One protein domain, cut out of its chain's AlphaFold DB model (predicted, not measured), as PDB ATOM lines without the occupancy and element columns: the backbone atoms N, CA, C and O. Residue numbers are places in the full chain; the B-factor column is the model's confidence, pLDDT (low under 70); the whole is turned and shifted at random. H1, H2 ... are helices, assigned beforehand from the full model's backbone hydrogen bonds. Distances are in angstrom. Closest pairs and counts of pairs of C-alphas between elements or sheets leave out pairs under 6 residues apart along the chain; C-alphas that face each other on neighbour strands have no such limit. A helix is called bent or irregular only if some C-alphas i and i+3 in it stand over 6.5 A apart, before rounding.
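Overview. This is residues 245 to 410 of the 490 residues of an uncharacterized protein of Methylophilaceae bacterium (UniProt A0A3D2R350). A kinked helix, H1, sits in the core and pairs with H2; H5, H6 and H7 fold back and forth over H1 in two successive hairpins, and the bent helix H4 runs the length of the domain past them. The small hairpin of H3 and H4a makes one end of the longest axis, and H4b reaches to the other. The printed part has 166 residues with eight named helices, H1 to H8 in order, and no named strand: the class is all helix, with mostly crossed helix packing, the touching pairs standing mostly at more than a shallow tilt. It is compact, with a radius of gyration of the C-alphas of 17.4 A and spans of 52 by 36 by 35 A.

Along the chain. H1, residues 245 to 261, begins at C-alpha 245 (2.865, 27.280, 31.956) and has a kink of 40 degrees near residue 252. H2 is residues 263 to 278, 22.2 A long, and H3 is residues 280 to 288. H4, residues 292 to 326, was assigned as one helix by its hydrogen bonds but is bent, C-alphas 303 and 306 being 6.8 A apart; its arms are H4a, residues 292 to 303, and H4b, residues 306 to 326, 30.1 A long. H5 is residues 329 to 348, 26.6 A; H6 is residues 361 to 377, 24.7 A; H7 is residues 382 to 400, 26.5 A. H8, residues 404 to 407, ends at C-alpha 407 (-9.436, 1.089, 41.585).

Arrangement. H1 is the hub, touching four helices. H1 and H2 form a hairpin at a shallow tilt of 15 degrees, with closest C-alphas Phe 258 and Ser 266, 5.0 A apart. Residues 250 to 255 of H1 touch H5, closest at C-alphas Trp 251 and Thr 347, 6.0 A. H6 touches H1 at C-alphas Ser 364 and Pro 259, 5.3 A, and H7 at Ser 394 and Ile 260, 4.8 A, about perpendicular at 87 degrees. H5 and H6 form a hairpin, as do H6 and H7. H3 and H4a form another, closest at C-alphas Ser 287 and Ser 295, 4.7 A. H4b touches H2 at C-alphas Pro 306 and Ala 273, 6.3 A. H8 touches no helix. Every O i to N i+4 pair is within hydrogen-bond range in H2, H3, H4b, H6 and H7, against 9 of 13 in H1, 6 of 8 in H4a and 14 of 16 in H5; H8 is too short for such a pair.

Size, cuts and confidence. The C-alphas farthest apart, Tyr 292 and Ser 329, are 55.0 A apart. The printed part has no cut; the link from H5 to H6 is long, and the others are tight. Mean pLDDT of the printed part is 86.8, with 13 residues under 70, among them residues 287 to 289.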
ATOM      1  N   MET A 245       3.074  27.648  30.563       84.94
ATOM      2  CA  MET A 245       2.865  27.280  31.956       84.94
ATOM      3  C   MET A 245       2.130  25.939  32.089       84.94
ATOM      4  O   MET A 245       2.589  25.061  32.816       84.94
ATOM      5  N   ASP A 246       1.061  25.721  31.319       86.81
ATOM      6  CA  ASP A 246       0.358  24.430  31.304       86.81
ATOM      7  C   ASP A 246       1.282  23.308  30.833       86.81
ATOM      8  O   ASP A 246       1.351  22.251  31.453       86.81
ATOM      9  N   SER A 247       2.051  23.556  29.769       87.88
ATOM     10  CA  SER A 247       3.031  22.598  29.243       87.88
ATOM     11  C   SER A 247       4.084  22.240  30.294       87.88
ATOM     12  O   SER A 247       4.477  21.080  30.426       87.88
ATOM     13  N   PHE A 248       4.509  23.221  31.091       88.06
ATOM     14  CA  PHE A 248       5.405  23.002  32.217       88.06
ATOM     15  C   PHE A 248       4.760  22.122  33.301       88.06
ATOM     16  O   PHE A 248       5.397  21.176  33.771       88.06
ATOM     17  N   PHE A 249       3.490  22.357  33.653       88.75
ATOM     18  CA  PHE A 249       2.748  21.520  34.606       88.75
ATOM     19  C   PHE A 249       2.563  20.086  34.101       88.75
ATOM     20  O   PHE A 249       2.788  19.128  34.846       88.75
ATOM     21  N   TYR A 250       2.232  19.939  32.820       90.12
ATOM     22  CA  TYR A 250       2.117  18.661  32.125       90.12
ATOM     23  C   TYR A 250       3.446  17.909  32.014       90.12
ATOM     24  O   TYR A 250       3.449  16.683  31.966       90.12
ATOM     25  N   TRP A 251       4.583  18.604  32.046       91.62
ATOM     26  CA  TRP A 251       5.897  17.968  32.093       91.62
ATOM     27  C   TRP A 251       6.304  17.565  33.517       91.62
ATOM     28  O   TRP A 251       6.653  16.404  33.754       91.62
ATOM     29  N   ILE A 252       6.242  18.489  34.484       91.75
ATOM     30  CA  ILE A 252       6.766  18.269  35.843       91.75
ATOM     31  C   ILE A 252       5.938  17.251  36.633       91.75
ATOM     32  O   ILE A 252       6.498  16.411  37.344       91.75
ATOM     33  N   ALA A 253       4.611  17.287  36.498       92.44
ATOM     34  CA  ALA A 253       3.728  16.442  37.286       92.44
ATOM     35  C   ALA A 253       3.972  14.943  37.028       92.44
ATOM     36  O   ALA A 253       4.315  14.236  37.983       92.44
ATOM     37  N   PRO A 254       3.870  14.423  35.790       92.19
ATOM     38  CA  PRO A 254       4.063  12.999  35.537       92.19
ATOM     39  C   PRO A 254       5.535  12.564  35.600       92.19
ATOM     40  O   PRO A 254       5.787  11.414  35.946       92.19
ATOM     41  N   ASN A 255       6.513  13.420  35.279       94.19
ATOM     42  CA  ASN A 255       7.920  12.992  35.182       94.19
ATOM     43  C   ASN A 255       8.730  13.171  36.473       94.19
ATOM     44  O   ASN A 255       9.741  12.493  36.643       94.19
ATOM     45  N   ILE A 256       8.327  14.084  37.364       93.56
ATOM     46  CA  ILE A 256       9.089  14.416  38.580       93.56
ATOM     47  C   ILE A 256       8.236  14.219  39.829       93.56
ATOM     48  O   ILE A 256       8.653  13.513  40.745       93.56
ATOM     49  N   LEU A 257       7.031  14.795  39.878       93.75
ATOM     50  CA  LEU A 257       6.195  14.684  41.079       93.75
ATOM     51  C   LEU A 257       5.635  13.280  41.253       93.75
ATOM     52  O   LEU A 257       5.663  12.765  42.361       93.75
ATOM     53  N   PHE A 258       5.181  12.630  40.185       94.06
ATOM     54  CA  PHE A 258       4.648  11.269  40.254       94.06
ATOM     55  C   PHE A 258       5.630  10.255  40.872       94.06
ATOM     56  O   PHE A 258       5.249   9.609  41.851       94.06
ATOM     57  N   PRO A 259       6.885  10.123  40.396       93.94
ATOM     58  CA  PRO A 259       7.816   9.168  40.989       93.94
ATOM     59  C   PRO A 259       8.198   9.495  42.435       93.94
ATOM     60  O   PRO A 259       8.601   8.588  43.153       93.94
ATOM     61  N   ILE A 260       8.087  10.750  42.883       93.00
ATOM     62  CA  ILE A 260       8.526  11.180  44.223       93.00
ATOM     63  C   ILE A 260       7.369  11.206  45.233       93.00
ATOM     64  O   ILE A 260       7.529  10.756  46.366       93.00
ATOM     65  N   LEU A 261       6.222  11.744  44.824       93.12
ATOM     66  CA  LEU A 261       5.069  12.083  45.665       93.12
ATOM     67  C   LEU A 261       3.828  11.230  45.379       93.12
ATOM     68  O   LEU A 261       2.834  11.370  46.084       93.12
ATOM     69  N   GLY A 262       3.865  10.356  44.371       92.44
ATOM     70  CA  GLY A 262       2.755   9.471  44.027       92.44
ATOM     71  C   GLY A 262       1.773  10.032  42.999       92.44
ATOM     72  O   GLY A 262       1.857  11.171  42.537       92.44
ATOM     73  N   TYR A 263       0.837   9.172  42.607       90.75
ATOM     74  CA  TYR A 263      -0.154   9.385  41.556       90.75
ATOM     75  C   TYR A 263      -1.159  10.473  41.925       90.75
ATOM     76  O   TYR A 263      -1.427  11.355  41.108       90.75
ATOM     77  N   PHE A 264      -1.713  10.427  43.141       89.25
ATOM     78  CA  PHE A 264      -2.795  11.337  43.520       89.25
ATOM     79  C   PHE A 264      -2.288  12.762  43.717       89.25
ATOM     80  O   PHE A 264      -2.894  13.696  43.199       89.25
ATOM     81  N   VAL A 265      -1.144  12.929  44.386       89.81
ATOM     82  CA  VAL A 265      -0.525  14.248  44.585       89.81
ATOM     83  C   VAL A 265      -0.113  14.860  43.247       89.81
ATOM     84  O   VAL A 265      -0.405  16.024  42.991       89.81
ATOM     85  N   SER A 266       0.512  14.073  42.365       91.38
ATOM     86  CA  SER A 266       0.911  14.529  41.030       91.38
ATOM     87  C   SER A 266      -0.285  14.983  40.186       91.38
ATOM     88  O   SER A 266      -0.265  16.081  39.626       91.38
ATOM     89  N   ASN A 267      -1.354  14.182  40.126       88.06
ATOM     90  CA  ASN A 267      -2.552  14.559  39.379       88.06
ATOM     91  C   ASN A 267      -3.288  15.739  40.011       88.06
ATOM     92  O   ASN A 267      -3.706  16.623  39.274       88.06
ATOM     93  N   GLY A 268      -3.408  15.785  41.341       85.69
ATOM     94  CA  GLY A 268      -4.012  16.913  42.047       85.69
ATOM     95  C   GLY A 268      -3.268  18.215  41.764       85.69
ATOM     96  O   GLY A 268      -3.888  19.199  41.374       85.69
ATOM     97  N   PHE A 269      -1.933  18.194  41.852       87.12
ATOM     98  CA  PHE A 269      -1.091  19.328  41.473       87.12
ATOM     99  C   PHE A 269      -1.350  19.761  40.028       87.12
ATOM    100  O   PHE A 269      -1.653  20.923  39.789       87.12
ATOM    101  N   LYS A 270      -1.279  18.828  39.071       88.12
ATOM    102  CA  LYS A 270      -1.483  19.110  37.644       88.12
ATOM    103  C   LYS A 270      -2.856  19.728  37.380       88.12
ATOM    104  O   LYS A 270      -2.939  20.766  36.736       88.12
ATOM    105  N   SER A 271      -3.919  19.101  37.882       85.31
ATOM    106  CA  SER A 271      -5.297  19.543  37.665       85.31
ATOM    107  C   SER A 271      -5.553  20.918  38.274       85.31
ATOM    108  O   SER A 271      -6.120  21.768  37.600       85.31
ATOM    109  N   LEU A 272      -5.096  21.167  39.506       82.75
ATOM    110  CA  LEU A 272      -5.253  22.471  40.153       82.75
ATOM    111  C   LEU A 272      -4.416  23.556  39.466       82.75
ATOM    112  O   LEU A 272      -4.889  24.678  39.316       82.75
ATOM    113  N   ALA A 273      -3.196  23.232  39.029       84.06
ATOM    114  CA  ALA A 273      -2.300  24.193  38.392       84.06
ATOM    115  C   ALA A 273      -2.804  24.611  37.007       84.06
ATOM    116  O   ALA A 273      -2.848  25.802  36.708       84.06
ATOM    117  N   VAL A 274      -3.252  23.648  36.196       84.75
ATOM    118  CA  VAL A 274      -3.864  23.924  34.890       84.75
ATOM    119  C   VAL A 274      -5.188  24.668  35.064       84.75
ATOM    120  O   VAL A 274      -5.404  25.679  34.402       84.75
ATOM    121  N   LEU A 275      -6.055  24.238  35.991       82.44
ATOM    122  CA  LEU A 275      -7.339  24.904  36.229       82.44
ATOM    123  C   LEU A 275      -7.153  26.348  36.716       82.44
ATOM    124  O   LEU A 275      -7.822  27.247  36.217       82.44
ATOM    125  N   GLY A 276      -6.216  26.585  37.637       79.94
ATOM    126  CA  GLY A 276      -5.893  27.929  38.120       79.94
ATOM    127  C   GLY A 276      -5.298  28.841  37.043       79.94
ATOM    128  O   GLY A 276      -5.495  30.051  37.104       79.94
ATOM    129  N   ASN A 277      -4.604  28.277  36.052       82.75
ATOM    130  CA  ASN A 277      -4.045  29.033  34.933       82.75
ATOM    131  C   ASN A 277      -5.080  29.315  33.828       82.75
ATOM    132  O   ASN A 277      -5.087  30.407  33.268       82.75
ATOM    133  N   GLN A 278      -5.957  28.353  33.520       85.44
ATOM    134  CA  GLN A 278      -6.920  28.457  32.415       85.44
ATOM    135  C   GLN A 278      -8.251  29.098  32.824       85.44
ATOM    136  O   GLN A 278      -8.759  29.944  32.099       85.44
ATOM    137  N   ASN A 279      -8.816  28.712  33.974       83.44
ATOM    138  CA  ASN A 279     -10.129  29.164  34.445       83.44
ATOM    139  C   ASN A 279     -10.087  29.500  35.950       83.44
ATOM    140  O   ASN A 279     -10.703  28.797  36.762       83.44
ATOM    141  N   PRO A 280      -9.388  30.577  36.360       79.00
ATOM    142  CA  PRO A 280      -9.270  30.946  37.772       79.00
ATOM    143  C   PRO A 280     -10.636  31.182  38.435       79.00
ATOM    144  O   PRO A 280     -10.819  30.836  39.600       79.00
ATOM    145  N   GLU A 281     -11.623  31.689  37.688       79.25
ATOM    146  CA  GLU A 281     -12.994  31.903  38.174       79.25
ATOM    147  C   GLU A 281     -13.697  30.602  38.576       79.25
ATOM    148  O   GLU A 281     -14.388  30.568  39.592       79.25
ATOM    149  N   GLN A 282     -13.488  29.508  37.833       78.75
ATOM    150  CA  GLN A 282     -14.050  28.201  38.180       78.75
ATOM    151  C   GLN A 282     -13.417  27.652  39.465       78.75
ATOM    152  O   GLN A 282     -14.094  27.046  40.291       78.75
ATOM    153  N   LEU A 283     -12.120  27.884  39.669       72.75
ATOM    154  CA  LEU A 283     -11.441  27.479  40.898       72.75
ATOM    155  C   LEU A 283     -11.943  28.298  42.107       72.75
ATOM    156  O   LEU A 283     -12.109  27.754  43.199       72.75
ATOM    157  N   ILE A 284     -12.246  29.585  41.898       72.62
ATOM    158  CA  ILE A 284     -12.879  30.460  42.896       72.62
ATOM    159  C   ILE A 284     -14.321  30.014  43.185       72.62
ATOM    160  O   ILE A 284     -14.721  29.960  44.343       72.62
ATOM    161  N   SER A 285     -15.113  29.639  42.180       74.06
ATOM    162  CA  SER A 285     -16.483  29.161  42.420       74.06
ATOM    163  C   SER A 285     -16.501  27.818  43.160       74.06
ATOM    164  O   SER A 285     -17.302  27.621  44.076       74.06
ATOM    165  N   MET A 286     -15.555  26.920  42.856       70.44
ATOM    166  CA  MET A 286     -15.338  25.696  43.635       70.44
ATOM    167  C   MET A 286     -14.976  26.010  45.091       70.44
ATOM    168  O   MET A 286     -15.505  25.362  45.995       70.44
ATOM    169  N   SER A 287     -14.129  27.014  45.343       69.25
ATOM    170  CA  SER A 287     -13.768  27.410  46.711       69.25
ATOM    171  C   SER A 287     -14.960  27.965  47.491       69.25
ATOM    172  O   SER A 287     -15.108  27.663  48.672       69.25
ATOM    173  N   GLN A 288     -15.848  28.707  46.826       69.62
ATOM    174  CA  GLN A 288     -17.066  29.267  47.423       69.62
ATOM    175  C   GLN A 288     -18.096  28.200  47.821       69.62
ATOM    176  O   GLN A 288     -18.892  28.433  48.726       69.62
ATOM    177  N   SER A 289     -18.076  27.026  47.180       69.94
ATOM    178  CA  SER A 289     -18.956  25.898  47.521       69.94
ATOM    179  C   SER A 289     -18.530  25.123  48.777       69.94
ATOM    180  O   SER A 289     -19.269  24.266  49.264       69.94
ATOM    181  N   LEU A 290     -17.338  25.408  49.310       70.69
ATOM    182  CA  LEU A 290     -16.792  24.739  50.485       70.69
ATOM    183  C   LEU A 290     -17.127  25.520  51.767       70.69
ATOM    184  O   LEU A 290     -17.357  26.728  51.707       70.69
ATOM    185  N   PRO A 291     -17.169  24.859  52.943       77.69
ATOM    186  CA  PRO A 291     -17.457  25.534  54.210       77.69
ATOM    187  C   PRO A 291     -16.554  26.762  54.397       77.69
ATOM    188  O   PRO A 291     -15.388  26.702  54.023       77.69
ATOM    189  N   TYR A 292     -17.054  27.846  55.002       68.56
ATOM    190  CA  TYR A 292     -16.383  29.164  55.052       68.56
ATOM    191  C   TYR A 292     -14.901  29.113  55.493       68.56
ATOM    192  O   TYR A 292     -14.058  29.819  54.956       68.56
ATOM    193  N   ASN A 293     -14.542  28.202  56.402       71.75
ATOM    194  CA  ASN A 293     -13.153  28.020  56.849       71.75
ATOM    195  C   ASN A 293     -12.217  27.443  55.763       71.75
ATOM    196  O   ASN A 293     -11.005  27.608  55.842       71.75
ATOM    197  N   PHE A 294     -12.759  26.747  54.763       66.31
ATOM    198  CA  PHE A 294     -12.027  26.178  53.630       66.31
ATOM    199  C   PHE A 294     -11.990  27.114  52.417       66.31
ATOM    200  O   PHE A 294     -11.032  27.043  51.649       66.31
ATOM    201  N   SER A 295     -12.978  27.998  52.240       65.81
ATOM    202  CA  SER A 295     -13.049  28.886  51.070       65.81
ATOM    203  C   SER A 295     -11.913  29.914  51.049       65.81
ATOM    204  O   SER A 295     -11.283  30.095  50.007       65.81
ATOM    205  N   GLU A 296     -11.569  30.515  52.196       70.00
ATOM    206  CA  GLU A 296     -10.427  31.437  52.317       70.00
ATOM    207  C   GLU A 296      -9.084  30.721  52.092       70.00
ATOM    208  O   GLU A 296      -8.223  31.217  51.361       70.00
ATOM    209  N   ILE A 297      -8.923  29.513  52.648       67.62
ATOM    210  CA  ILE A 297      -7.718  28.684  52.467       67.62
ATOM    211  C   ILE A 297      -7.538  28.311  50.996       67.62
ATOM    212  O   ILE A 297      -6.425  28.351  50.474       67.62
ATOM    213  N   ILE A 298      -8.625  27.960  50.310       66.62
ATOM    214  CA  ILE A 298      -8.571  27.552  48.909       66.62
ATOM    215  C   ILE A 298      -8.396  28.760  48.003       66.62
ATOM    216  O   ILE A 298      -7.600  28.668  47.080       66.62
ATOM    217  N   GLY A 299      -9.032  29.900  48.286       67.88
ATOM    218  CA  GLY A 299      -8.777  31.155  47.573       67.88
ATOM    219  C   GLY A 299      -7.305  31.573  47.644       67.88
ATOM    220  O   GLY A 299      -6.702  31.915  46.626       67.88
ATOM    221  N   LEU A 300      -6.684  31.447  48.820       70.88
ATOM    222  CA  LEU A 300      -5.244  31.650  48.977       70.88
ATOM    223  C   LEU A 300      -4.432  30.585  48.219       70.88
ATOM    224  O   LEU A 300      -3.452  30.918  47.554       70.88
ATOM    225  N   ALA A 301      -4.843  29.315  48.270       67.81
ATOM    226  CA  ALA A 301      -4.178  28.232  47.550       67.81
ATOM    227  C   ALA A 301      -4.236  28.416  46.026       67.81
ATOM    228  O   ALA A 301      -3.226  28.184  45.375       67.81
ATOM    229  N   VAL A 302      -5.359  28.887  45.469       68.00
ATOM    230  CA  VAL A 302      -5.538  29.239  44.048       68.00
ATOM    231  C   VAL A 302      -4.488  30.254  43.611       68.00
ATOM    232  O   VAL A 302      -3.818  30.054  42.601       68.00
ATOM    233  N   PHE A 303      -4.328  31.327  44.385       70.94
ATOM    234  CA  PHE A 303      -3.385  32.396  44.068       70.94
ATOM    235  C   PHE A 303      -1.925  31.953  44.237       70.94
ATOM    236  O   PHE A 303      -1.059  32.303  43.436       70.94
ATOM    237  N   LEU A 304      -1.642  31.155  45.270       77.00
ATOM    238  CA  LEU A 304      -0.290  30.684  45.555       77.00
ATOM    239  C   LEU A 304       0.145  29.519  44.663       77.00
ATOM    240  O   LEU A 304       1.348  29.331  44.503       77.00
ATOM    241  N   LEU A 305      -0.771  28.743  44.071       74.62
ATOM    242  CA  LEU A 305      -0.418  27.534  43.317       74.62
ATOM    243  C   LEU A 305       0.493  27.817  42.111       74.62
ATOM    244  O   LEU A 305       1.510  27.133  41.991       74.62
ATOM    245  N   PRO A 306       0.209  28.817  41.249       72.06
ATOM    246  CA  PRO A 306       1.092  29.156  40.137       72.06
ATOM    247  C   PRO A 306       2.471  29.622  40.617       72.06
ATOM    248  O   PRO A 306       3.489  29.185  40.082       72.06
ATOM    249  N   MET A 307       2.532  30.448  41.673       78.69
ATOM    250  CA  MET A 307       3.808  30.874  42.264       78.69
ATOM    251  C   MET A 307       4.587  29.692  42.842       78.69
ATOM    252  O   MET A 307       5.782  29.553  42.587       78.69
ATOM    253  N   LEU A 308       3.915  28.811  43.582       78.94
ATOM    254  CA  LEU A 308       4.512  27.615  44.163       78.94
ATOM    255  C   LEU A 308       5.009  26.668  43.074       78.94
ATOM    256  O   LEU A 308       6.074  26.080  43.227       78.94
ATOM    257  N   ALA A 309       4.298  26.566  41.954       75.56
ATOM    258  CA  ALA A 309       4.719  25.769  40.816       75.56
ATOM    259  C   ALA A 309       5.952  26.355  40.106       75.56
ATOM    260  O   ALA A 309       6.863  25.600  39.768       75.56
ATOM    261  N   ILE A 310       6.040  27.682  39.944       80.38
ATOM    262  CA  ILE A 310       7.244  28.356  39.421       80.38
ATOM    263  C   ILE A 310       8.432  28.139  40.365       80.38
ATOM    264  O   ILE A 310       9.518  27.773  39.916       80.38
ATOM    265  N   ILE A 311       8.229  28.319  41.674       86.50
ATOM    266  CA  ILE A 311       9.263  28.095  42.695       86.50
ATOM    267  C   ILE A 311       9.726  26.636  42.660       86.50
ATOM    268  O   ILE A 311      10.926  26.371  42.595       86.50
ATOM    269  N   LEU A 312       8.787  25.689  42.638       83.25
ATOM    270  CA  LEU A 312       9.072  24.261  42.535       83.25
ATOM    271  C   LEU A 312       9.848  23.944  41.256       83.25
ATOM    272  O   LEU A 312      10.815  23.189  41.302       83.25
ATOM    273  N   GLY A 313       9.482  24.562  40.134       80.88
ATOM    274  CA  GLY A 313      10.195  24.432  38.872       80.88
ATOM    275  C   GLY A 313      11.620  24.964  38.911       80.88
ATOM    276  O   GLY A 313      12.540  24.279  38.467       80.88
ATOM    277  N   GLY A 314      11.821  26.141  39.505       85.38
ATOM    278  CA  GLY A 314      13.146  26.710  39.735       85.38
ATOM    279  C   GLY A 314      14.008  25.817  40.627       85.38
ATOM    280  O   GLY A 314      15.173  25.574  40.313       85.38
ATOM    281  N   ILE A 315      13.425  25.257  41.693       88.56
ATOM    282  CA  ILE A 315      14.094  24.304  42.588       88.56
ATOM    283  C   ILE A 315      14.478  23.031  41.831       88.56
ATOM    284  O   ILE A 315      15.630  22.604  41.900       88.56
ATOM    285  N   VAL A 316      13.551  22.441  41.076       87.06
ATOM    286  CA  VAL A 316      13.807  21.251  40.252       87.06
ATOM    287  C   VAL A 316      14.936  21.509  39.260       87.06
ATOM    288  O   VAL A 316      15.853  20.695  39.159       87.06
ATOM    289  N   LEU A 317      14.909  22.642  38.554       88.94
ATOM    290  CA  LEU A 317      15.942  22.999  37.585       88.94
ATOM    291  C   LEU A 317      17.299  23.203  38.268       88.94
ATOM    292  O   LEU A 317      18.310  22.695  37.785       88.94
ATOM    293  N   ALA A 318      17.333  23.892  39.411       91.88
ATOM    294  CA  ALA A 318      18.554  24.087  40.188       91.88
ATOM    295  C   ALA A 318      19.142  22.751  40.671       91.88
ATOM    296  O   ALA A 318      20.344  22.523  40.528       91.88
ATOM    297  N   ILE A 319      18.298  21.841  41.171       90.81
ATOM    298  CA  ILE A 319      18.687  20.482  41.572       90.81
ATOM    299  C   ILE A 319      19.214  19.695  40.366       90.81
ATOM    300  O   ILE A 319      20.258  19.048  40.459       90.81
ATOM    301  N   TYR A 320      18.539  19.773  39.220       92.44
ATOM    302  CA  TYR A 320      18.973  19.104  37.998       92.44
ATOM    303  C   TYR A 320      20.346  19.614  37.536       92.44
ATOM    304  O   TYR A 320      21.246  18.815  37.286       92.44
ATOM    305  N   VAL A 321      20.553  20.936  37.496       94.56
ATOM    306  CA  VAL A 321      21.843  21.557  37.143       94.56
ATOM    307  C   VAL A 321      22.933  21.183  38.149       94.56
ATOM    308  O   VAL A 321      24.066  20.895  37.749       94.56
ATOM    309  N   TYR A 322      22.606  21.155  39.443       94.44
ATOM    310  CA  TYR A 322      23.513  20.696  40.490       94.44
ATOM    311  C   TYR A 322      23.974  19.260  40.220       94.44
ATOM    312  O   TYR A 322      25.180  19.015  40.110       94.44
ATOM    313  N   PHE A 323      23.038  18.328  40.025       94.31
ATOM    314  CA  PHE A 323      23.369  16.936  39.734       94.31
ATOM    315  C   PHE A 323      24.138  16.793  38.429       94.31
ATOM    316  O   PHE A 323      25.106  16.037  38.384       94.31
ATOM    317  N   PHE A 324      23.777  17.540  37.388       95.38
ATOM    318  CA  PHE A 324      24.473  17.514  36.108       95.38
ATOM    319  C   PHE A 324      25.953  17.870  36.261       95.38
ATOM    320  O   PHE A 324      26.822  17.118  35.816       95.38
ATOM    321  N   LYS A 325      26.261  18.963  36.971       94.75
ATOM    322  CA  LYS A 325      27.646  19.397  37.221       94.75
ATOM    323  C   LYS A 325      28.451  18.370  38.019       94.75
ATOM    324  O   LYS A 325      29.614  18.143  37.695       94.75
ATOM    325  N   HIS A 326      27.831  17.703  38.992       91.62
ATOM    326  CA  HIS A 326      28.503  16.731  39.864       91.62
ATOM    327  C   HIS A 326      28.483  15.290  39.330       91.62
ATOM    328  O   HIS A 326      28.981  14.380  39.992       91.62
ATOM    329  N   SER A 327      27.877  15.039  38.167       92.88
ATOM    330  CA  SER A 327      27.813  13.705  37.548       92.88
ATOM    331  C   SER A 327      28.994  13.445  36.630       92.88
ATOM    332  O   SER A 327      29.533  14.377  36.029       92.88
ATOM    333  N   ASP A 328      29.386  12.178  36.510       91.44
ATOM    334  CA  ASP A 328      30.375  11.763  35.519       91.44
ATOM    335  C   ASP A 328      29.792  11.770  34.093       91.44
ATOM    336  O   ASP A 328      28.595  11.978  33.882       91.44
ATOM    337  N   SER A 329      30.640  11.571  33.082       92.44
ATOM    338  CA  SER A 329      30.198  11.626  31.682       92.44
ATOM    339  C   SER A 329      29.135  10.577  31.336       92.44
ATOM    340  O   SER A 329      28.260  10.855  30.521       92.44
ATOM    341  N   ASN A 330      29.196   9.382  31.930       91.56
ATOM    342  CA  ASN A 330      28.235   8.319  31.646       91.56
ATOM    343  C   ASN A 330      26.895   8.615  32.325       91.56
ATOM    344  O   ASN A 330      25.854   8.495  31.688       91.56
ATOM    345  N   GLU A 331      26.915   9.045  33.585       93.31
ATOM    346  CA  GLU A 331      25.724   9.481  34.319       93.31
ATOM    347  C   GLU A 331      25.042  10.664  33.617       93.31
ATOM    348  O   GLU A 331      23.821  10.666  33.441       93.31
ATOM    349  N   ARG A 332      25.819  11.654  33.152       95.88
ATOM    350  CA  ARG A 332      25.283  12.795  32.396       95.88
ATOM    351  C   ARG A 332      24.551  12.337  31.146       95.88
ATOM    352  O   ARG A 332      23.426  12.765  30.938       95.88
ATOM    353  N   VAL A 333      25.157  11.475  30.331       96.69
ATOM    354  CA  VAL A 333      24.560  11.067  29.050       96.69
ATOM    355  C   VAL A 333      23.409  10.082  29.244       96.69
ATOM    356  O   VAL A 333      22.296  10.345  28.795       96.69
ATOM    357  N   TYR A 334      23.654   8.960  29.920       96.31
ATOM    358  CA  TYR A 334      22.718   7.834  29.940       96.31
ATOM    359  C   TYR A 334      21.641   7.934  31.022       96.31
ATOM    360  O   TYR A 334      20.696   7.153  30.980       96.31
ATOM    361  N   LEU A 335      21.758   8.860  31.981       96.12
ATOM    362  CA  LEU A 335      20.739   9.066  33.016       96.12
ATOM    363  C   LEU A 335      20.111  10.454  32.902       96.12
ATOM    364  O   LEU A 335      18.910  10.547  32.687       96.12
ATOM    365  N   LEU A 336      20.898  11.529  32.990       97.25
ATOM    366  CA  LEU A 336      20.345  12.890  33.054       97.25
ATOM    367  C   LEU A 336      19.860  13.408  31.692       97.25
ATOM    368  O   LEU A 336      18.690  13.760  31.562       97.25
ATOM    369  N   ILE A 337      20.718  13.407  30.665       98.12
ATOM    370  CA  ILE A 337      20.351  13.837  29.305       98.12
ATOM    371  C   ILE A 337      19.261  12.926  28.754       98.12
ATOM    372  O   ILE A 337      18.281  13.433  28.221       98.12
ATOM    373  N   LEU A 338      19.394  11.605  28.923       98.06
ATOM    374  CA  LEU A 338      18.358  10.656  28.518       98.06
ATOM    375  C   LEU A 338      17.013  10.945  29.203       98.06
ATOM    376  O   LEU A 338      15.989  10.982  28.526       98.06
ATOM    377  N   PHE A 339      17.003  11.193  30.517       97.94
ATOM    378  CA  PHE A 339      15.792  11.568  31.250       97.94
ATOM    379  C   PHE A 339      15.171  12.864  30.715       97.94
ATOM    380  O   PHE A 339      13.973  12.894  30.432       97.94
ATOM    381  N   ALA A 340      15.960  13.929  30.553       97.00
ATOM    382  CA  ALA A 340      15.463  15.207  30.047       97.00
ATOM    383  C   ALA A 340      14.912  15.063  28.621       97.00
ATOM    384  O   ALA A 340      13.790  15.481  28.344       97.00
ATOM    385  N   TYR A 341      15.658  14.390  27.746       97.69
ATOM    386  CA  TYR A 341      15.268  14.115  26.368       97.69
ATOM    387  C   TYR A 341      13.953  13.327  26.287       97.69
ATOM    388  O   TYR A 341      13.014  13.768  25.625       97.69
ATOM    389  N   LEU A 342      13.846  12.200  26.999       97.31
ATOM    390  CA  LEU A 342      12.637  11.373  26.976       97.31
ATOM    391  C   LEU A 342      11.453  12.063  27.650       97.31
ATOM    392  O   LEU A 342      10.352  12.002  27.119       97.31
ATOM    393  N   SER A 343      11.646  12.727  28.791       95.69
ATOM    394  CA  SER A 343      10.543  13.398  29.495       95.69
ATOM    395  C   SER A 343       9.938  14.525  28.667       95.69
ATOM    396  O   SER A 343       8.715  14.653  28.635       95.69
ATOM    397  N   ILE A 344      10.761  15.295  27.952       93.38
ATOM    398  CA  ILE A 344      10.283  16.334  27.039       93.38
ATOM    399  C   ILE A 344       9.562  15.687  25.857       93.38
ATOM    400  O   ILE A 344       8.382  15.963  25.657       93.38
ATOM    401  N   LEU A 345      10.216  14.787  25.116       93.38
ATOM    402  CA  LEU A 345       9.625  14.210  23.906       93.38
ATOM    403  C   LEU A 345       8.358  13.406  24.179       93.38
ATOM    404  O   LEU A 345       7.397  13.529  23.431       93.38
ATOM    405  N   LEU A 346       8.315  12.614  25.251       92.50
ATOM    406  CA  LEU A 346       7.134  11.821  25.588       92.50
ATOM    407  C   LEU A 346       5.974  12.679  26.089       92.50
ATOM    408  O   LEU A 346       4.825  12.313  25.863       92.50
ATOM    409  N   THR A 347       6.245  13.818  26.730       90.31
ATOM    410  CA  THR A 347       5.195  14.786  27.087       90.31
ATOM    411  C   THR A 347       4.657  15.439  25.822       90.31
ATOM    412  O   THR A 347       3.458  15.414  25.557       90.31
ATOM    413  N   VAL A 348       5.566  15.939  24.995       86.62
ATOM    414  CA  VAL A 348       5.274  16.670  23.769       86.62
ATOM    415  C   VAL A 348       4.519  15.820  22.735       86.62
ATOM    416  O   VAL A 348       3.525  16.268  22.177       86.62
ATOM    417  N   LEU A 349       4.950  14.577  22.511       86.56
ATOM    418  CA  LEU A 349       4.360  13.660  21.530       86.56
ATOM    419  C   LEU A 349       3.151  12.881  22.077       86.56
ATOM    420  O   LEU A 349       2.588  12.033  21.382       86.56
ATOM    421  N   SER A 350       2.751  13.125  23.329       84.56
ATOM    422  CA  SER A 350       1.559  12.496  23.902       84.56
ATOM    423  C   SER A 350       0.261  13.080  23.330       84.56
ATOM    424  O   SER A 350       0.246  14.087  22.620       84.56
ATOM    425  N   LEU A 351      -0.860  12.430  23.652       76.12
ATOM    426  CA  LEU A 351      -2.198  12.928  23.330       76.12
ATOM    427  C   LEU A 351      -2.401  14.335  23.917       76.12
ATOM    428  O   LEU A 351      -2.271  14.526  25.126       76.12
ATOM    429  N   GLY A 352      -2.680  15.312  23.050       73.44
ATOM    430  CA  GLY A 352      -2.858  16.725  23.400       73.44
ATOM    431  C   GLY A 352      -1.626  17.406  24.008       73.44
ATOM    432  O   GLY A 352      -1.766  18.458  24.629       73.44
ATOM    433  N   GLY A 353      -0.440  16.788  23.926       74.88
ATOM    434  CA  GLY A 353       0.775  17.290  24.576       74.88
ATOM    435  C   GLY A 353       0.690  17.353  26.109       74.88
ATOM    436  O   GLY A 353       1.469  18.065  26.738       74.88
ATOM    437  N   GLN A 354      -0.270  16.651  26.723       78.31
ATOM    438  CA  GLN A 354      -0.576  16.775  28.154       78.31
ATOM    439  C   GLN A 354       0.287  15.886  29.058       78.31
ATOM    440  O   GLN A 354       0.192  15.978  30.276       78.31
ATOM    441  N   GLY A 355       1.094  14.978  28.510       72.69
ATOM    442  CA  GLY A 355       1.927  14.079  29.309       72.69
ATOM    443  C   GLY A 355       1.103  13.213  30.271       72.69
ATOM    444  O   GLY A 355       0.948  13.500  31.457       72.69
ATOM    445  N   GLY A 356       0.569  12.094  29.788       79.81
ATOM    446  CA  GLY A 356      -0.046  11.102  30.677       79.81
ATOM    447  C   GLY A 356       0.994  10.400  31.565       79.81
ATOM    448  O   GLY A 356       2.105  10.118  31.121       79.81
ATOM    449  N   ILE A 357       0.613  10.024  32.790       87.69
ATOM    450  CA  ILE A 357       1.494   9.290  33.726       87.69
ATOM    451  C   ILE A 357       1.990   7.963  33.119       87.69
ATOM    452  O   ILE A 357       3.101   7.523  33.392       87.69
ATOM    453  N   ARG A 358       1.217   7.338  32.219       88.81
ATOM    454  CA  ARG A 358       1.683   6.155  31.479       88.81
ATOM    455  C   ARG A 358       2.943   6.435  30.641       88.81
ATOM    456  O   ARG A 358       3.866   5.627  30.622       88.81
ATOM    457  N   TYR A 359       3.039   7.616  30.028       90.62
ATOM    458  CA  TYR A 359       4.200   8.012  29.228       90.62
ATOM    459  C   TYR A 359       5.438   8.261  30.092       90.62
ATOM    460  O   TYR A 359       6.557   8.065  29.624       90.62
ATOM    461  N   SER A 360       5.261   8.625  31.365       93.31
ATOM    462  CA  SER A 360       6.374   8.846  32.283       93.31
ATOM    463  C   SER A 360       6.867   7.581  32.985       93.31
ATOM    464  O   SER A 360       7.743   7.675  33.841       93.31
ATOM    465  N   TYR A 361       6.368   6.387  32.639       95.19
ATOM    466  CA  TYR A 361       6.800   5.135  33.274       95.19
ATOM    467  C   TYR A 361       8.322   4.941  33.194       95.19
ATOM    468  O   TYR A 361       8.991   4.709  34.203       95.19
ATOM    469  N   VAL A 362       8.891   5.120  31.997       96.88
ATOM    470  CA  VAL A 362      10.332   4.963  31.773       96.88
ATOM    471  C   VAL A 362      11.150   6.101  32.383       96.88
ATOM    472  O   VAL A 362      12.189   5.846  32.985       96.88
ATOM    473  N   THR A 363      10.684   7.347  32.301       96.94
ATOM    474  CA  THR A 363      11.395   8.509  32.863       96.94
ATOM    475  C   THR A 363      11.382   8.484  34.388       96.94
ATOM    476  O   THR A 363      12.411   8.744  35.008       96.94
ATOM    477  N   SER A 364      10.266   8.066  34.989       96.31
ATOM    478  CA  SER A 364      10.135   7.790  36.422       96.31
ATOM    479  C   SER A 364      11.145   6.738  36.866       96.31
ATOM    480  O   SER A 364      11.874   6.953  37.834       96.31
ATOM    481  N   PHE A 365      11.250   5.631  36.123       97.81
ATOM    482  CA  PHE A 365      12.226   4.594  36.436       97.81
ATOM    483  C   PHE A 365      13.668   5.104  36.310       97.81
ATOM    484  O   PHE A 365      14.461   4.867  37.217       97.81
ATOM    485  N   ILE A 366      14.009   5.850  35.251       98.06
ATOM    486  CA  ILE A 366      15.350   6.434  35.062       98.06
ATOM    487  C   ILE A 366      15.705   7.393  36.207       98.06
ATOM    488  O   ILE A 366      16.812   7.321  36.743       98.06
ATOM    489  N   LEU A 367      14.775   8.261  36.616       97.12
ATOM    490  CA  LEU A 367      14.983   9.202  37.718       97.12
ATOM    491  C   LEU A 367      15.231   8.465  39.040       97.12
ATOM    492  O   LEU A 367      16.224   8.727  39.721       97.12
ATOM    493  N   MET A 368      14.367   7.509  39.385       97.19
ATOM    494  CA  MET A 368      14.507   6.726  40.618       97.19
ATOM    495  C   MET A 368      15.771   5.859  40.601       97.19
ATOM    496  O   MET A 368      16.459   5.734  41.618       97.19
ATOM    497  N   PHE A 369      16.130   5.320  39.434       97.06
ATOM    498  CA  PHE A 369      17.382   4.607  39.221       97.06
ATOM    499  C   PHE A 369      18.588   5.514  39.485       97.06
ATOM    500  O   PHE A 369      19.472   5.136  40.253       97.06
ATOM    501  N   PHE A 370      18.617   6.719  38.906       96.19
ATOM    502  CA  PHE A 370      19.684   7.697  39.121       96.19
ATOM    503  C   PHE A 370      19.840   8.048  40.605       96.19
ATOM    504  O   PHE A 370      20.948   7.970  41.141       96.19
ATOM    505  N   LEU A 371      18.737   8.357  41.293       95.31
ATOM    506  CA  LEU A 371      18.752   8.673  42.723       95.31
ATOM    507  C   LEU A 371      19.304   7.510  43.559       95.31
ATOM    508  O   LEU A 371      20.125   7.731  44.451       95.31
ATOM    509  N   LEU A 372      18.941   6.264  43.242       95.00
ATOM    510  CA  LEU A 372      19.496   5.091  43.918       95.00
ATOM    511  C   LEU A 372      21.010   4.948  43.695       95.00
ATOM    512  O   LEU A 372      21.740   4.655  44.646       95.00
ATOM    513  N   GLN A 373      21.500   5.174  42.470       92.31
ATOM    514  CA  GLN A 373      22.941   5.130  42.193       92.31
ATOM    515  C   GLN A 373      23.693   6.219  42.963       92.31
ATOM    516  O   GLN A 373      24.730   5.946  43.570       92.31
ATOM    517  N   ARG A 374      23.139   7.435  43.024       90.94
ATOM    518  CA  ARG A 374      23.720   8.524  43.818       90.94
ATOM    519  C   ARG A 374      23.758   8.209  45.303       90.94
ATOM    520  O   ARG A 374      24.797   8.389  45.935       90.94
ATOM    521  N   PHE A 375      22.681   7.652  45.850       91.38
ATOM    522  CA  PHE A 375      22.664   7.186  47.236       91.38
ATOM    523  C   PHE A 375      23.779   6.170  47.528       91.38
ATOM    524  O   PHE A 375      24.392   6.226  48.595       91.38
ATOM    525  N   ALA A 376      24.051   5.260  46.587       87.69
ATOM    526  CA  ALA A 376      25.088   4.242  46.725       87.69
ATOM    527  C   ALA A 376      26.522   4.804  46.641       87.69
ATOM    528  O   ALA A 376      27.432   4.218  47.229       87.69
ATOM    529  N   LEU A 377      26.731   5.915  45.927       87.25
ATOM    530  CA  LEU A 377      28.034   6.577  45.792       87.25
ATOM    531  C   LEU A 377      28.385   7.446  47.010       87.25
ATOM    532  O   LEU A 377      29.555   7.544  47.389       87.25
ATOM    533  N   LEU A 378      27.387   8.074  47.634       87.56
ATOM    534  CA  LEU A 378      27.587   8.979  48.764       87.56
ATOM    535  C   LEU A 378      27.822   8.205  50.071       87.56
ATOM    536  O   LEU A 378      26.996   7.397  50.497       87.56
ATOM    537  N   LYS A 379      28.927   8.496  50.770       83.44
ATOM    538  CA  LYS A 379      29.245   7.863  52.067       83.44
ATOM    539  C   LYS A 379      28.430   8.441  53.229       83.44
ATOM    540  O   LYS A 379      27.921   7.692  54.058       83.44
ATOM    541  N   SER A 380      28.270   9.758  53.294       86.50
ATOM    542  CA  SER A 380      27.544  10.475  54.354       86.50
ATOM    543  C   SER A 380      27.260  11.910  53.912       86.50
ATOM    544  O   SER A 380      27.918  12.403  53.001       86.50
ATOM    545  N   GLY A 381      26.315  12.587  54.565       92.06
ATOM    546  CA  GLY A 381      26.023  14.004  54.324       92.06
ATOM    547  C   GLY A 381      24.540  14.291  54.114       92.06
ATOM    548  O   GLY A 381      23.722  13.376  54.001       92.06
ATOM    549  N   ILE A 382      24.209  15.583  54.058       90.25
ATOM    550  CA  ILE A 382      22.836  16.077  53.881       90.25
ATOM    551  C   ILE A 382      22.241  15.559  52.568       90.25
ATOM    552  O   ILE A 382      21.133  15.033  52.572       90.25
ATOM    553  N   GLU A 383      23.001  15.612  51.471       89.81
ATOM    554  CA  GLU A 383      22.577  15.105  50.158       89.81
ATOM    555  C   GLU A 383      22.151  13.630  50.224       89.81
ATOM    556  O   GLU A 383      21.059  13.271  49.789       89.81
ATOM    557  N   ARG A 384      22.965  12.778  50.861       92.25
ATOM    558  CA  ARG A 384      22.651  11.353  51.035       92.25
ATOM    559  C   ARG A 384      21.352  11.152  51.816       92.25
ATOM    560  O   ARG A 384      20.562  10.279  51.461       92.25
ATOM    561  N   ASN A 385      21.139  11.939  52.870       94.25
ATOM    562  CA  ASN A 385      19.927  11.864  53.684       94.25
ATOM    563  C   ASN A 385      18.693  12.310  52.895       94.25
ATOM    564  O   ASN A 385      17.679  11.625  52.953       94.25
ATOM    565  N   ILE A 386      18.793  13.387  52.112       92.69
ATOM    566  CA  ILE A 386      17.706  13.848  51.238       92.69
ATOM    567  C   ILE A 386      17.341  12.755  50.232       92.69
ATOM    568  O   ILE A 386      16.178  12.372  50.145       92.69
ATOM    569  N   ILE A 387      18.327  12.195  49.525       94.44
ATOM    570  CA  ILE A 387      18.085  11.136  48.538       94.44
ATOM    571  C   ILE A 387      17.467   9.903  49.204       94.44
ATOM    572  O   ILE A 387      16.503   9.342  48.685       94.44
ATOM    573  N   LYS A 388      17.973   9.495  50.377       94.81
ATOM    574  CA  LYS A 388      17.400   8.386  51.152       94.81
ATOM    575  C   LYS A 388      15.931   8.643  51.483       94.81
ATOM    576  O   LYS A 388      15.116   7.738  51.310       94.81
ATOM    577  N   THR A 389      15.597   9.847  51.946       95.12
ATOM    578  CA  THR A 389      14.220  10.239  52.265       95.12
ATOM    579  C   THR A 389      13.339  10.193  51.025       95.12
ATOM    580  O   THR A 389      12.290   9.563  51.073       95.12
ATOM    581  N   VAL A 390      13.782  10.765  49.901       94.12
ATOM    582  CA  VAL A 390      13.034  10.764  48.630       94.12
ATOM    583  C   VAL A 390      12.776   9.342  48.131       94.12
ATOM    584  O   VAL A 390      11.639   8.993  47.826       94.12
ATOM    585  N   VAL A 391      13.804   8.487  48.105       95.44
ATOM    586  CA  VAL A 391      13.675   7.084  47.679       95.44
ATOM    587  C   VAL A 391      12.738   6.299  48.600       95.44
ATOM    588  O   VAL A 391      11.894   5.542  48.123       95.44
ATOM    589  N   SER A 392      12.858   6.493  49.914       96.00
ATOM    590  CA  SER A 392      12.017   5.794  50.893       96.00
ATOM    591  C   SER A 392      10.562   6.261  50.821       96.00
ATOM    592  O   SER A 392       9.658   5.432  50.851       96.00
ATOM    593  N   ALA A 393      10.336   7.571  50.682       95.31
ATOM    594  CA  ALA A 393       9.008   8.157  50.531       95.31
ATOM    595  C   ALA A 393       8.334   7.683  49.239       95.31
ATOM    596  O   ALA A 393       7.192   7.242  49.285       95.31
ATOM    597  N   SER A 394       9.060   7.673  48.119       96.25
ATOM    598  CA  SER A 394       8.566   7.162  46.835       96.25
ATOM    599  C   SER A 394       8.082   5.711  46.926       96.25
ATOM    600  O   SER A 394       7.018   5.373  46.405       96.25
ATOM    601  N   LEU A 395       8.841   4.838  47.598       97.06
ATOM    602  CA  LEU A 395       8.442   3.443  47.803       97.06
ATOM    603  C   LEU A 395       7.256   3.326  48.757       97.06
ATOM    604  O   LEU A 395       6.319   2.592  48.463       97.06
ATOM    605  N   LEU A 396       7.280   4.052  49.877       97.12
ATOM    606  CA  LEU A 396       6.194   4.041  50.853       97.12
ATOM    607  C   LEU A 396       4.877   4.488  50.212       97.12
ATOM    608  O   LEU A 396       3.880   3.779  50.306       97.12
ATOM    609  N   ILE A 397       4.886   5.623  49.512       95.88
ATOM    610  CA  ILE A 397       3.721   6.142  48.794       95.88
ATOM    611  C   ILE A 397       3.304   5.168  47.690       95.88
ATOM    612  O   ILE A 397       2.123   4.868  47.564       95.88
ATOM    613  N   GLY A 398       4.258   4.614  46.932       94.56
ATOM    614  CA  GLY A 398       3.981   3.603  45.912       94.56
ATOM    615  C   GLY A 398       3.262   2.372  46.468       94.56
ATOM    616  O   GLY A 398       2.331   1.885  45.835       94.56
ATOM    617  N   VAL A 399       3.645   1.895  47.658       95.31
ATOM    618  CA  VAL A 399       2.977   0.782  48.356       95.31
ATOM    619  C   VAL A 399       1.583   1.187  48.840       95.31
ATOM    620  O   VAL A 399       0.628   0.447  48.617       95.31
ATOM    621  N   LEU A 400       1.442   2.365  49.458       94.38
ATOM    622  CA  LEU A 400       0.152   2.868  49.951       94.38
ATOM    623  C   LEU A 400      -0.857   3.085  48.815       94.38
ATOM    624  O   LEU A 400      -2.038   2.777  48.954       94.38
ATOM    625  N   GLU A 401      -0.388   3.576  47.672       92.75
ATOM    626  CA  GLU A 401      -1.202   3.803  46.481       92.75
ATOM    627  C   GLU A 401      -1.290   2.572  45.562       92.75
ATOM    628  O   GLU A 401      -1.996   2.615  44.553       92.75
ATOM    629  N   TYR A 402      -0.614   1.466  45.887       91.06
ATOM    630  CA  TYR A 402      -0.467   0.323  44.984       91.06
ATOM    631  C   TYR A 402      -1.813  -0.249  44.537       91.06
ATOM    632  O   TYR A 402      -2.055  -0.394  43.336       91.06
ATOM    633  N   TYR A 403      -2.703  -0.521  45.493       87.19
ATOM    634  CA  TYR A 403      -4.071  -0.959  45.224       87.19
ATOM    635  C   TYR A 403      -4.972   0.205  44.758       87.19
ATOM    636  O   TYR A 403      -5.577   0.078  43.693       87.19
ATOM    637  N   PRO A 404      -5.008   1.377  45.436       87.25
ATOM    638  CA  PRO A 404      -5.828   2.517  45.007       87.25
ATOM    639  C   PRO A 404      -5.637   2.981  43.557       87.25
ATOM    640  O   PRO A 404      -6.591   3.436  42.932       87.25
ATOM    641  N   ARG A 405      -4.431   2.856  42.988       85.69
ATOM    642  CA  ARG A 405      -4.173   3.191  41.576       85.69
ATOM    643  C   ARG A 405      -4.922   2.286  40.598       85.69
ATOM    644  O   ARG A 405      -5.166   2.718  39.480       85.69
ATOM    645  N   VAL A 406      -5.251   1.053  40.994       79.50
ATOM    646  CA  VAL A 406      -5.985   0.082  40.162       79.50
ATOM    647  C   VAL A 406      -7.489   0.272  40.284       79.50
ATOM    648  O   VAL A 406      -8.186  -0.073  39.350       79.50
ATOM    649  N   ILE A 407      -7.994   0.901  41.349       73.38
ATOM    650  CA  ILE A 407      -9.436   1.089  41.585       73.38
ATOM    651  C   ILE A 407     -10.154   1.741  40.397       73.38
ATOM    652  O   ILE A 407     -11.201   1.279  39.958       73.38
ATOM    653  N   SER A 408      -9.584   2.796  39.811       65.19
ATOM    654  CA  SER A 408     -10.178   3.450  38.633       65.19
ATOM    655  C   SER A 408     -10.128   2.590  37.364       65.19
ATOM    656  O   SER A 408     -10.771   2.897  36.354       65.19
ATOM    657  N   PHE A 409      -9.373   1.504  37.438       70.00
ATOM    658  CA  PHE A 409      -9.127   0.471  36.453       70.00
ATOM    659  C   PHE A 409      -9.641  -0.889  36.965       70.00
ATOM    660  O   PHE A 409      -9.178  -1.941  36.551       70.00
ATOM    661  N   SER A 410     -10.594  -0.907  37.885       66.31
ATOM    662  CA  SER A 410     -11.205  -2.151  38.321       66.31
ATOM    663  C   SER A 410     -12.664  -1.921  38.683       66.31
ATOM    664  O   SER A 410     -13.030  -0.804  39.050       66.31
TER     665      SER A 410